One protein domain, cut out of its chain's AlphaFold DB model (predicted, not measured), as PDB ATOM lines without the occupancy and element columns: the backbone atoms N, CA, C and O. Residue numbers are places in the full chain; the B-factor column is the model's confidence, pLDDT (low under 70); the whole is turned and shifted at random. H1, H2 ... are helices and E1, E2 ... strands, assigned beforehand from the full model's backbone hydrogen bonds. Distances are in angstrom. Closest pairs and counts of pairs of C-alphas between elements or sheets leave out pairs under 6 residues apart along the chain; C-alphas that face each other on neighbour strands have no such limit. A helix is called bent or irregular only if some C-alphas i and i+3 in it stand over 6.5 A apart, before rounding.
ATOM      1  N   ALA A   7      22.940  28.657 -40.688       55.72
ATOM      2  CA  ALA A   7      23.821  29.657 -41.306       55.72
ATOM      3  C   ALA A   7      24.543  30.668 -40.378       55.72
ATOM      4  O   ALA A   7      23.978  31.675 -39.953       55.72
ATOM      5  N   ALA A   8      25.858  30.495 -40.200       54.66
ATOM      6  CA  ALA A   8      26.711  31.575 -39.700       54.66
ATOM      7  C   ALA A   8      26.731  32.745 -40.706       54.66
ATOM      8  O   ALA A   8      27.072  32.552 -41.876       54.66
ATOM      9  N   ALA A   9      26.395  33.954 -40.254       59.16
ATOM     10  CA  ALA A   9      26.288  35.143 -41.096       59.16
ATOM     11  C   ALA A   9      27.387  36.169 -40.766       59.16
ATOM     12  O   ALA A   9      27.538  36.624 -39.632       59.16
ATOM     13  N   ALA A  10      28.163  36.549 -41.785       56.12
ATOM     14  CA  ALA A  10      29.275  37.490 -41.665       56.12
ATOM     15  C   ALA A  10      28.860  38.905 -42.110       56.12
ATOM     16  O   ALA A  10      29.147  39.336 -43.230       56.12
ATOM     17  N   PHE A  11      28.193  39.646 -41.224       59.81
ATOM     18  CA  PHE A  11      27.780  41.031 -41.479       59.81
ATOM     19  C   PHE A  11      28.978  42.000 -41.408       59.81
ATOM     20  O   PHE A  11      29.249  42.610 -40.376       59.81
ATOM     21  N   SER A  12      29.705  42.100 -42.529       52.69
ATOM     22  CA  SER A  12      30.817  43.030 -42.816       52.69
ATOM     23  C   SER A  12      31.927  43.113 -41.753       52.69
ATOM     24  O   SER A  12      31.892  43.966 -40.870       52.69
ATOM     25  N   SER A  13      32.965  42.275 -41.900       52.69
ATOM     26  CA  SER A  13      34.261  42.391 -41.191       52.69
ATOM     27  C   SER A  13      34.177  42.562 -39.660       52.69
ATOM     28  O   SER A  13      34.993  43.265 -39.069       52.69
ATOM     29  N   GLY A  14      33.181  41.935 -39.031       64.56
ATOM     30  CA  GLY A  14      32.932  41.986 -37.589       64.56
ATOM     31  C   GLY A  14      32.933  40.605 -36.932       64.56
ATOM     32  O   GLY A  14      33.513  39.649 -37.452       64.56
ATOM     33  N   ARG A  15      32.261  40.504 -35.782       74.69
ATOM     34  CA  ARG A  15      32.026  39.243 -35.069       74.69
ATOM     35  C   ARG A  15      31.138  38.332 -35.928       74.69
ATOM     36  O   ARG A  15      30.275  38.814 -36.662       74.69
ATOM     37  N   LEU A  16      31.356  37.020 -35.851       79.38
ATOM     38  CA  LEU A  16      30.433  36.050 -36.441       79.38
ATOM     39  C   LEU A  16      29.169  35.948 -35.582       79.38
ATOM     40  O   LEU A  16      29.239  36.026 -34.353       79.38
ATOM     41  N   TRP A  17      28.032  35.758 -36.248       81.88
ATOM     42  CA  TRP A  17      26.728  35.562 -35.622       81.88
ATOM     43  C   TRP A  17      26.072  34.300 -36.180       81.88
ATOM     44  O   TRP A  17      26.156  34.032 -37.380       81.88
ATOM     45  N   TRP A  18      25.416  33.535 -35.310       79.31
ATOM     46  CA  TRP A  18      24.766  32.267 -35.641       79.31
ATOM     47  C   TRP A  18      23.269  32.341 -35.335       79.31
ATOM     48  O   TRP A  18      22.892  32.752 -34.234       79.31
ATOM     49  N   SER A  19      22.421  31.927 -36.281       78.12
ATOM     50  CA  SER A  19      20.981  31.815 -36.035       78.12
ATOM     51  C   SER A  19      20.704  30.617 -35.126       78.12
ATOM     52  O   SER A  19      21.248  29.524 -35.320       78.12
ATOM     53  N   SER A  20      19.893  30.832 -34.094       72.62
ATOM     54  CA  SER A  20      19.556  29.817 -33.094       72.62
ATOM     55  C   SER A  20      18.220  30.111 -32.403       72.62
ATOM     56  O   SER A  20      17.680  31.215 -32.483       72.62
ATOM     57  N   LEU A  21      17.676  29.096 -31.730       75.00
ATOM     58  CA  LEU A  21      16.491  29.204 -30.881       75.00
ATOM     59  C   LEU A  21      16.932  29.161 -29.412       75.00
ATOM     60  O   LEU A  21      17.382  28.119 -28.938       75.00
ATOM     61  N   GLU A  22      16.791  30.278 -28.697       72.25
ATOM     62  CA  GLU A  22      17.229  30.431 -27.300       72.25
ATOM     63  C   GLU A  22      16.108  30.956 -26.391       72.25
ATOM     64  O   GLU A  22      15.184  31.637 -26.843       72.25
ATOM     65  N   SER A  23      16.223  30.694 -25.087       73.00
ATOM     66  CA  SER A  23      15.503  31.462 -24.065       73.00
ATOM     67  C   SER A  23      16.310  32.702 -23.682       73.00
ATOM     68  O   SER A  23      17.528  32.640 -23.508       73.00
ATOM     69  N   LEU A  24      15.612  33.824 -23.496       77.38
ATOM     70  CA  LEU A  24      16.183  35.090 -23.033       77.38
ATOM     71  C   LEU A  24      16.354  35.152 -21.500       77.38
ATOM     72  O   LEU A  24      16.773  36.180 -20.988       77.38
ATOM     73  N   SER A  25      16.043  34.077 -20.766       74.56
ATOM     74  CA  SER A  25      16.117  34.014 -19.293       74.56
ATOM     75  C   SER A  25      17.478  34.409 -18.718       74.56
ATOM     76  O   SER A  25      17.537  35.142 -17.740       74.56
ATOM     77  N   ASP A  26      18.569  33.968 -19.348       76.12
ATOM     78  CA  ASP A  26      19.947  34.192 -18.886       76.12
ATOM     79  C   ASP A  26      20.510  35.567 -19.315       76.12
ATOM     80  O   ASP A  26      21.696  35.864 -19.136       76.12
ATOM     81  N   TYR A  27      19.664  36.420 -19.904       82.00
ATOM     82  CA  TYR A  27      20.052  37.623 -20.627       82.00
ATOM     83  C   TYR A  27      19.253  38.860 -20.192       82.00
ATOM     84  O   TYR A  27      18.032  38.833 -20.079       82.00
ATOM     85  N   GLU A  28      19.935  39.994 -20.045       87.38
ATOM     86  CA  GLU A  28      19.306  41.305 -19.864       87.38
ATOM     87  C   GLU A  28      19.417  42.167 -21.132       87.38
ATOM     88  O   GLU A  28      20.406  42.112 -21.872       87.38
ATOM     89  N   ALA A  29      18.382  42.970 -21.393       89.06
ATOM     90  CA  ALA A  29      18.314  43.843 -22.560       89.06
ATOM     91  C   ALA A  29      19.154  45.117 -22.348       89.06
ATOM     92  O   ALA A  29      18.819  45.973 -21.532       89.06
ATOM     93  N   VAL A  30      20.223  45.262 -23.130       87.50
ATOM     94  CA  VAL A  30      21.137  46.419 -23.127       87.50
ATOM     95  C   VAL A  30      20.535  47.603 -23.887       87.50
ATOM     96  O   VAL A  30      20.737  48.762 -23.520       87.50
ATOM     97  N   ARG A  31      19.807  47.324 -24.974       89.00
ATOM     98  CA  ARG A  31      19.179  48.334 -25.837       89.00
ATOM     99  C   ARG A  31      18.008  47.732 -26.603       89.00
ATOM    100  O   ARG A  31      18.135  46.638 -27.142       89.00
ATOM    101  N   SER A  32      16.921  48.483 -26.744       91.44
ATOM    102  CA  SER A  32      15.847  48.204 -27.703       91.44
ATOM    103  C   SER A  32      15.595  49.428 -28.589       91.44
ATOM    104  O   SER A  32      15.713  50.567 -28.137       91.44
ATOM    105  N   HIS A  33      15.335  49.202 -29.877       91.50
ATOM    106  CA  HIS A  33      15.110  50.251 -30.879       91.50
ATOM    107  C   HIS A  33      14.417  49.685 -32.127       91.50
ATOM    108  O   HIS A  33      14.430  48.478 -32.352       91.50
ATOM    109  N   SER A  34      13.807  50.546 -32.942       93.75
ATOM    110  CA  SER A  34      13.197  50.143 -34.216       93.75
ATOM    111  C   SER A  34      14.198  50.241 -35.370       93.75
ATOM    112  O   SER A  34      14.896  51.246 -35.493       93.75
ATOM    113  N   VAL A  35      14.219  49.226 -36.232       91.38
ATOM    114  CA  VAL A  35      15.031  49.132 -37.459       91.38
ATOM    115  C   VAL A  35      14.177  48.582 -38.610       91.38
ATOM    116  O   VAL A  35      13.108  48.018 -38.372       91.38
ATOM    117  N   GLN A  36      14.614  48.740 -39.860       87.50
ATOM    118  CA  GLN A  36      13.859  48.262 -41.028       87.50
ATOM    119  C   GLN A  36      14.109  46.780 -41.343       87.50
ATOM    120  O   GLN A  36      13.288  46.148 -42.007       87.50
ATOM    121  N   ASN A  37      15.243  46.221 -40.915       85.50
ATOM    122  CA  ASN A  37      15.655  44.859 -41.252       85.50
ATOM    123  C   ASN A  37      16.641  44.265 -40.231       85.50
ATOM    124  O   ASN A  37      17.206  44.955 -39.386       85.50
ATOM    125  N   GLU A  38      16.852  42.957 -40.330       84.81
ATOM    126  CA  GLU A  38      17.729  42.189 -39.447       84.81
ATOM    127  C   GLU A  38      19.222  42.600 -39.517       84.81
ATOM    128  O   GLU A  38      19.819  42.775 -38.452       84.81
ATOM    129  N   PRO A  39      19.838  42.860 -40.693       87.44
ATOM    130  CA  PRO A  39      21.198  43.406 -40.763       87.44
ATOM    131  C   PRO A  39      21.386  44.728 -40.000       87.44
ATOM    132  O   PRO A  39      22.384  44.880 -39.298       87.44
ATOM    133  N   GLU A  40      20.427  45.660 -40.076       88.00
ATOM    134  CA  GLU A  40      20.436  46.895 -39.271       88.00
ATOM    135  C   GLU A  40      20.384  46.620 -37.761       88.00
ATOM    136  O   GLU A  40      20.920  47.407 -36.982       88.00
ATOM    137  N   CYS A  41      19.792  45.498 -37.338       87.88
ATOM    138  CA  CYS A  41      19.799  45.075 -35.940       87.88
ATOM    139  C   CYS A  41      21.157  44.493 -35.510       87.88
ATOM    140  O   CYS A  41      21.641  44.800 -34.420       87.88
ATOM    141  N   ILE A  42      21.786  43.662 -36.346       87.12
ATOM    142  CA  ILE A  42      22.989  42.896 -35.970       87.12
ATOM    143  C   ILE A  42      24.277  43.715 -36.139       87.12
ATOM    144  O   ILE A  42      25.148  43.667 -35.270       87.12
ATOM    145  N   VAL A  43      24.414  44.504 -37.212       86.12
ATOM    146  CA  VAL A  43      25.657  45.247 -37.508       86.12
ATOM    147  C   VAL A  43      26.115  46.150 -36.349       86.12
ATOM    148  O   VAL A  43      27.304  46.106 -36.028       86.12
ATOM    149  N   PRO A  44      25.247  46.917 -35.654       85.19
ATOM    150  CA  PRO A  44      25.686  47.736 -34.523       85.19
ATOM    151  C   PRO A  44      26.200  46.914 -33.330       85.19
ATOM    152  O   PRO A  44      27.083  47.389 -32.615       85.19
ATOM    153  N   ALA A  45      25.719  45.681 -33.131       85.38
ATOM    154  CA  ALA A  45      26.175  44.804 -32.047       85.38
ATOM    155  C   ALA A  45      27.637  44.345 -32.223       85.38
ATOM    156  O   ALA A  45      28.294  44.015 -31.240       85.38
ATOM    157  N   ASN A  46      28.204  44.415 -33.436       83.75
ATOM    158  CA  ASN A  46      29.645  44.212 -33.647       83.75
ATOM    159  C   ASN A  46      30.519  45.270 -32.945       83.75
ATOM    160  O   ASN A  46      31.713  45.037 -32.769       83.75
ATOM    161  N   SER A  47      29.957  46.428 -32.574       81.62
ATOM    162  CA  SER A  47      30.692  47.516 -31.908       81.62
ATOM    163  C   SER A  47      30.687  47.444 -30.376       81.62
ATOM    164  O   SER A  47      31.445  48.174 -29.740       81.62
ATOM    165  N   ASP A  48      29.879  46.560 -29.783       83.88
ATOM    166  CA  ASP A  48      29.742  46.404 -28.334       83.88
ATOM    167  C   ASP A  48      30.054  44.955 -27.937       83.88
ATOM    168  O   ASP A  48      29.257  44.038 -28.135       83.88
ATOM    169  N   SER A  49      31.242  44.740 -27.369       80.31
ATOM    170  CA  SER A  49      31.715  43.408 -26.982       80.31
ATOM    171  C   SER A  49      30.922  42.780 -25.832       80.31
ATOM    172  O   SER A  49      31.003  41.562 -25.655       80.31
ATOM    173  N   ALA A  50      30.136  43.565 -25.083       82.31
ATOM    174  CA  ALA A  50      29.231  43.038 -24.069       82.31
ATOM    175  C   ALA A  50      27.973  42.405 -24.684       82.31
ATOM    176  O   ALA A  50      27.369  41.542 -24.048       82.31
ATOM    177  N   VAL A  51      27.578  42.777 -25.910       87.62
ATOM    178  CA  VAL A  51      26.425  42.162 -26.579       87.62
ATOM    179  C   VAL A  51      26.793  40.747 -27.034       87.62
ATOM    180  O   VAL A  51      27.768  40.513 -27.750       87.62
ATOM    181  N   GLN A  52      26.000  39.780 -26.578       85.44
ATOM    182  CA  GLN A  52      26.201  38.337 -26.769       85.44
ATOM    183  C   GLN A  52      25.051  37.683 -27.545       85.44
ATOM    184  O   GLN A  52      25.216  36.584 -28.079       85.44
ATOM    185  N   LEU A  53      23.894  38.344 -27.588       88.62
ATOM    186  CA  LEU A  53      22.683  37.878 -28.248       88.62
ATOM    187  C   LEU A  53      21.923  39.082 -28.825       88.62
ATOM    188  O   LEU A  53      21.875  40.157 -28.223       88.62
ATOM    189  N   VAL A  54      21.331  38.902 -30.003       90.12
ATOM    190  CA  VAL A  54      20.502  39.891 -30.696       90.12
ATOM    191  C   VAL A  54      19.178  39.242 -31.097       90.12
ATOM    192  O   VAL A  54      19.170  38.152 -31.665       90.12
ATOM    193  N   ALA A  55      18.059  39.914 -30.831       90.62
ATOM    194  CA  ALA A  55      16.733  39.485 -31.273       90.62
ATOM    195  C   ALA A  55      16.104  40.553 -32.176       90.62
ATOM    196  O   ALA A  55      16.084  41.736 -31.828       90.62
ATOM    197  N   PHE A  56      15.553  40.131 -33.314       89.75
ATOM    198  CA  PHE A  56      14.822  40.990 -34.244       89.75
ATOM    199  C   PHE A  56      13.415  40.434 -34.487       89.75
ATOM    200  O   PHE A  56      13.228  39.228 -34.636       89.75
ATOM    201  N   ASN A  57      12.413  41.311 -34.534       88.69
ATOM    202  CA  ASN A  57      11.031  40.952 -34.831       88.69
ATOM    203  C   ASN A  57      10.574  41.646 -36.123       88.69
ATOM    204  O   ASN A  57      10.193  42.818 -36.117       88.69
ATOM    205  N   ALA A  58      10.567  40.894 -37.227       85.50
ATOM    206  CA  ALA A  58      10.216  41.395 -38.558       85.50
ATOM    207  C   ALA A  58       8.785  41.964 -38.672       85.50
ATOM    208  O   ALA A  58       8.536  42.811 -39.524       85.50
ATOM    209  N   SER A  59       7.854  41.551 -37.805       87.06
ATOM    210  CA  SER A  59       6.463  42.037 -37.804       87.06
ATOM    211  C   SER A  59       6.282  43.396 -37.118       87.06
ATOM    212  O   SER A  59       5.244  44.030 -37.288       87.06
ATOM    213  N   SER A  60       7.260  43.838 -36.320       89.06
ATOM    214  CA  SER A  60       7.215  45.101 -35.558       89.06
ATOM    215  C   SER A  60       8.416  46.021 -35.805       89.06
ATOM    216  O   SER A  60       8.435  47.145 -35.307       89.06
ATOM    217  N   GLY A  61       9.432  45.549 -36.534       90.25
ATOM    218  CA  GLY A  61      10.712  46.240 -36.706       90.25
ATOM    219  C   GLY A  61      11.534  46.346 -35.415       90.25
ATOM    220  O   GLY A  61      12.521  47.076 -35.384       90.25
ATOM    221  N   LEU A  62      11.136  45.671 -34.329       92.00
ATOM    222  CA  LEU A  62      11.806  45.794 -33.037       92.00
ATOM    223  C   LEU A  62      13.118  45.001 -33.029       92.00
ATOM    224  O   LEU A  62      13.118  43.779 -33.177       92.00
ATOM    225  N   CYS A  63      14.219  45.710 -32.806       93.69
ATOM    226  CA  CYS A  63      15.539  45.172 -32.520       93.69
ATOM    227  C   CYS A  63      15.844  45.283 -31.021       93.69
ATOM    228  O   CYS A  63      15.644  46.345 -30.420       93.69
ATOM    229  N   ALA A  64      16.380  44.218 -30.429       93.25
ATOM    230  CA  ALA A  64      16.865  44.204 -29.056       93.25
ATOM    231  C   ALA A  64      18.250  43.541 -28.950       93.25
ATOM    232  O   ALA A  64      18.507  42.489 -29.539       93.25
ATOM    233  N   HIS A  65      19.145  44.179 -28.194       92.69
ATOM    234  CA  HIS A  65      20.512  43.733 -27.911       92.69
ATOM    235  C   HIS A  65      20.614  43.260 -26.468       92.69
ATOM    236  O   HIS A  65      20.113  43.936 -25.568       92.69
ATOM    237  N   PHE A  66      21.296  42.139 -26.245       89.38
ATOM    238  CA  PHE A  66      21.332  41.453 -24.959       89.38
ATOM    239  C   PHE A  66      22.748  41.065 -24.529       89.38
ATOM    240  O   PHE A  66      23.584  40.677 -25.350       89.38
ATOM    241  N   ARG A  67      22.977  41.088 -23.215       89.06
ATOM    242  CA  ARG A  67      24.170  40.553 -22.542       89.06
ATOM    243  C   ARG A  67      23.748  39.646 -21.390       89.06
ATOM    244  O   ARG A  67      22.630  39.770 -20.901       89.06
ATOM    245  N   CYS A  68      24.621  38.759 -20.936       82.88
ATOM    246  CA  CYS A  68      24.326  37.912 -19.787       82.88
ATOM    247  C   CYS A  68      24.155  38.721 -18.492       82.88
ATOM    248  O   CYS A  68      25.025  39.527 -18.149       82.88
ATOM    249  N   HIS A  69      23.094  38.447 -17.725       78.88
ATOM    250  CA  HIS A  69      22.853  39.124 -16.440       78.88
ATOM    251  C   HIS A  69      23.868  38.734 -15.344       78.88
ATOM    252  O   HIS A  69      24.041  39.465 -14.373       78.88
ATOM    253  N   LEU A  70      24.572  37.604 -15.496       69.06
ATOM    254  CA  LEU A  70      25.665  37.178 -14.605       69.06
ATOM    255  C   LEU A  70      27.007  37.874 -14.915       69.06
ATOM    256  O   LEU A  70      27.990  37.645 -14.215       69.06
ATOM    257  N   GLY A  71      27.087  38.684 -15.979       70.31
ATOM    258  CA  GLY A  71      28.313  39.394 -16.370       70.31
ATOM    259  C   GLY A  71      29.454  38.509 -16.899       70.31
ATOM    260  O   GLY A  71      30.558  39.011 -17.107       70.31
ATOM    261  N   LEU A  72      29.211  37.212 -17.126       66.94
ATOM    262  CA  LEU A  72      30.185  36.291 -17.722       66.94
ATOM    263  C   LEU A  72      30.380  36.582 -19.220       66.94
ATOM    264  O   LEU A  72      29.494  37.120 -19.886       66.94
ATOM    265  N   SER A  73      31.517  36.158 -19.773       66.12
ATOM    266  CA  SER A  73      31.839  36.266 -21.206       66.12
ATOM    267  C   SER A  73      30.902  35.452 -22.110       66.12
ATOM    268  O   SER A  73      30.645  35.873 -23.240       66.12
ATOM    269  N   HIS A  74      30.364  34.332 -21.610       65.81
ATOM    270  CA  HIS A  74      29.426  33.449 -22.309       65.81
ATOM    271  C   HIS A  74      28.432  32.827 -21.311       65.81
ATOM    272  O   HIS A  74      28.860  32.179 -20.363       65.81
ATOM    273  N   CYS A  75      27.120  32.963 -21.551       69.94
ATOM    274  CA  CYS A  75      26.053  32.319 -20.752       69.94
ATOM    275  C   CYS A  75      25.081  31.468 -21.585       69.94
ATOM    276  O   CYS A  75      24.025  31.058 -21.110       69.94
ATOM    277  N   ARG A  76      25.421  31.207 -22.849       74.25
ATOM    278  CA  ARG A  76      24.586  30.424 -23.758       74.25
ATOM    279  C   ARG A  76      24.568  28.955 -23.327       74.25
ATOM    280  O   ARG A  76      25.625  28.331 -23.282       74.25
ATOM    281  N   LYS A  77      23.388  28.398 -23.044       71.38
ATOM    282  CA  LYS A  77      23.183  26.987 -22.662       71.38
ATOM    283  C   LYS A  77      22.861  26.138 -23.902       71.38
ATOM    284  O   LYS A  77      22.130  26.583 -24.779       71.38
ATOM    285  N   CYS A  78      23.367  24.906 -23.990       65.75
ATOM    286  CA  CYS A  78      23.101  24.003 -25.119       65.75
ATOM    287  C   CYS A  78      21.679  23.409 -25.065       65.75
ATOM    288  O   CYS A  78      21.481  22.267 -24.648       65.75
ATOM    289  N   ARG A  79      20.677  24.188 -25.480       65.44
ATOM    290  CA  ARG A  79      19.252  23.834 -25.380       65.44
ATOM    291  C   ARG A  79      18.770  22.829 -26.430       65.44
ATOM    292  O   ARG A  79      19.281  22.760 -27.549       65.44
ATOM    293  N   ASN A  80      17.699  22.112 -26.076       52.72
ATOM    294  CA  ASN A  80      16.788  21.463 -27.023       52.72
ATOM    295  C   ASN A  80      15.632  22.437 -27.318       52.72
ATOM    296  O   ASN A  80      14.882  22.795 -26.415       52.72
ATOM    297  N   ALA A  81      15.476  22.851 -28.576       49.41
ATOM    298  CA  ALA A  81      14.741  24.055 -29.000       49.41
ATOM    299  C   ALA A  81      13.192  24.047 -28.859       49.41
ATOM    300  O   ALA A  81      12.508  24.842 -29.499       49.41
ATOM    301  N   ASN A  82      12.611  23.161 -28.043       50.16
ATOM    302  CA  ASN A  82      11.196  22.770 -28.142       50.16
ATOM    303  C   ASN A  82      10.248  23.396 -27.093       50.16
ATOM    304  O   ASN A  82       9.072  23.030 -27.049       50.16
ATOM    305  N   LYS A  83      10.711  24.324 -26.243       47.00
ATOM    306  CA  LYS A  83       9.867  25.069 -25.284       47.00
ATOM    307  C   LYS A  83      10.240  26.554 -25.276       47.00
ATOM    308  O   LYS A  83      11.342  26.898 -24.875       47.00
ATOM    309  N   GLY A  84       9.320  27.426 -25.697       51.50
ATOM    310  CA  GLY A  84       9.382  28.886 -25.485       51.50
ATOM    311  C   GLY A  84      10.515  29.668 -26.171       51.50
ATOM    312  O   GLY A  84      10.545  30.889 -26.046       51.50
ATOM    313  N   ALA A  85      11.427  29.004 -26.880       61.28
ATOM    314  CA  ALA A  85      12.606  29.625 -27.468       61.28
ATOM    315  C   ALA A  85      12.260  30.601 -28.611       61.28
ATOM    316  O   ALA A  85      11.439  30.298 -29.480       61.28
ATOM    317  N   GLN A  86      12.918  31.761 -28.624       69.75
ATOM    318  CA  GLN A  86      12.783  32.778 -29.668       69.75
ATOM    319  C   GLN A  86      13.912  32.637 -30.701       69.75
ATOM    320  O   GLN A  86      15.033  32.270 -30.353       69.75
ATOM    321  N   GLY A  87      13.622  32.960 -31.966       80.44
ATOM    322  CA  GLY A  87      14.643  33.100 -33.009       80.44
ATOM    323  C   GLY A  87      15.561  34.285 -32.716       80.44
ATOM    324  O   GLY A  87      15.095  35.424 -32.619       80.44
ATOM    325  N   VAL A  88      16.851  34.004 -32.542       85.81
ATOM    326  CA  VAL A  88      17.878  34.968 -32.140       85.81
ATOM    327  C   VAL A  88      19.189  34.720 -32.879       85.81
ATOM    328  O   VAL A  88      19.468  33.620 -33.359       85.81
ATOM    329  N   TRP A  89      20.038  35.740 -32.888       86.00
ATOM    330  CA  TRP A  89      21.415  35.655 -33.343       86.00
ATOM    331  C   TRP A  89      22.348  35.663 -32.137       86.00
ATOM    332  O   TRP A  89      22.343  36.613 -31.352       86.00
ATOM    333  N   THR A  90      23.146  34.611 -31.976       83.31
ATOM    334  CA  THR A  90      24.105  34.472 -30.871       83.31
ATOM    335  C   THR A  90      25.533  34.729 -31.338       83.31
ATOM    336  O   THR A  90      25.896  34.476 -32.486       83.31
ATOM    337  N   ALA A  91      26.350  35.269 -30.435       75.62
ATOM    338  CA  ALA A  91      27.683  35.789 -30.731       75.62
ATOM    339  C   ALA A  91      28.814  34.767 -30.455       75.62
ATOM    340  O   ALA A  91      29.884  35.127 -29.941       75.62
ATOM    341  N   GLY A  92      28.542  33.491 -30.757       71.00
ATOM    342  CA  GLY A  92      29.425  32.325 -30.625       71.00
ATOM    343  C   GLY A  92      28.711  31.031 -31.056       71.00
ATOM    344  O   GLY A  92      27.520  30.882 -30.785       71.00
ATOM    345  N   SER A  93      29.419  30.095 -31.698       64.38
ATOM    346  CA  SER A  93      28.892  28.762 -32.060       64.38
ATOM    347  C   SER A  93      28.649  27.861 -30.853       64.38
ATOM    348  O   SER A  93      27.781  26.985 -30.893       64.38
ATOM    349  N   ASP A  94      29.404  28.096 -29.786       66.50
ATOM    350  CA  ASP A  94      29.588  27.159 -28.686       66.50
ATOM    351  C   ASP A  94      28.626  27.481 -27.530       66.50
ATOM    352  O   ASP A  94      27.974  28.536 -27.507       66.50
ATOM    353  N   CYS A  95      28.458  26.541 -26.602       69.94
ATOM    354  CA  CYS A  95      27.503  26.659 -25.506       69.94
ATOM    355  C   CYS A  95      27.874  25.762 -24.316       69.94
ATOM    356  O   CYS A  95      28.534  24.734 -24.457       69.94
ATOM    357  N   TRP A  96      27.389  26.144 -23.138       72.75
ATOM    358  CA  TRP A  96      27.512  25.390 -21.899       72.75
ATOM    359  C   TRP A  96      26.540  24.205 -21.888       72.75
ATOM    360  O   TRP A  96      25.322  24.388 -21.995       72.75
ATOM    361  N   THR A  97      27.044  22.984 -21.708       72.44
ATOM    362  CA  THR A  97      26.177  21.816 -21.487       72.44
ATOM    363  C   THR A  97      25.702  21.834 -20.038       72.44
ATOM    364  O   THR A  97      26.511  21.714 -19.123       72.44
TER     365      THR A  97
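This is residues 7 to 97 of the 675 residues of an uncharacterized protein of Macrostomum lignano (UniProt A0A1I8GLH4). A strongly twisted six-stranded sheet has one short helix, H1, packed on one face, making two layers, helix over sheet. The 91 printed residues hold E1, E2, E3, H1, E4, E5 and E6 along the chain; the sheet order is E1, E2, E6, E4, E5, E3, antiparallel throughout. The class is mixed, helices and strands, with under half of the residues in named elements. The whole is compact and rounded, radius of gyration of the C-alphas 12.2 A, spans 34 by 27 by 25 A.

E1, residues 7 to 9, and E2, residues 17 to 22, form a hairpin, with N 9 and O 17 2.9 A apart. E2 also neighbours E6, residues 86 to 90, with N 20 and O 88 2.9 A apart. E6 neighbours E4, residues 53 to 57, with N 54 and O 89 2.8 A apart. E4 and E5, residues 62 to 68, form a hairpin, with N 55 and O 64 2.9 A apart. E5 neighbours the edge strand E3, residues 27 to 34, with N 28 and O 67 2.8 A apart. H1, residues 38 to 47, is on the sheet; its closest C-alphas to E5 are Cys 41 and Cys 63, 5.5 A. E3, H1 and E4 form a split strand-helix-strand unit, E5 between its strands, with a right-handed crossover. H1 has 2 of 6 O i to N i+4 pairs within hydrogen-bond range and 5 of 7 O i to N i+3 pairs; it is only just irregular, C-alphas 41 and 44 being 6.6 A apart.

E1 begins at C-alpha 7 (23.821, 29.657, -41.306). E3 spans 19.7 A and bends by 62 degrees at residue 30; E5 spans 19.9 A and H1 15.9 A. E6 ends at C-alpha 90 (24.105, 34.472, -30.871).

The C-alphas of Gln 36 and Thr 97, the two farthest apart, are 35.1 A apart. The printed part has no cut. The link E5 to E6, residues 69 to 85, is long. Mean pLDDT of the printed part is 77.2, with 25 residues under 70, among them 7 to 14 and 78 to 86.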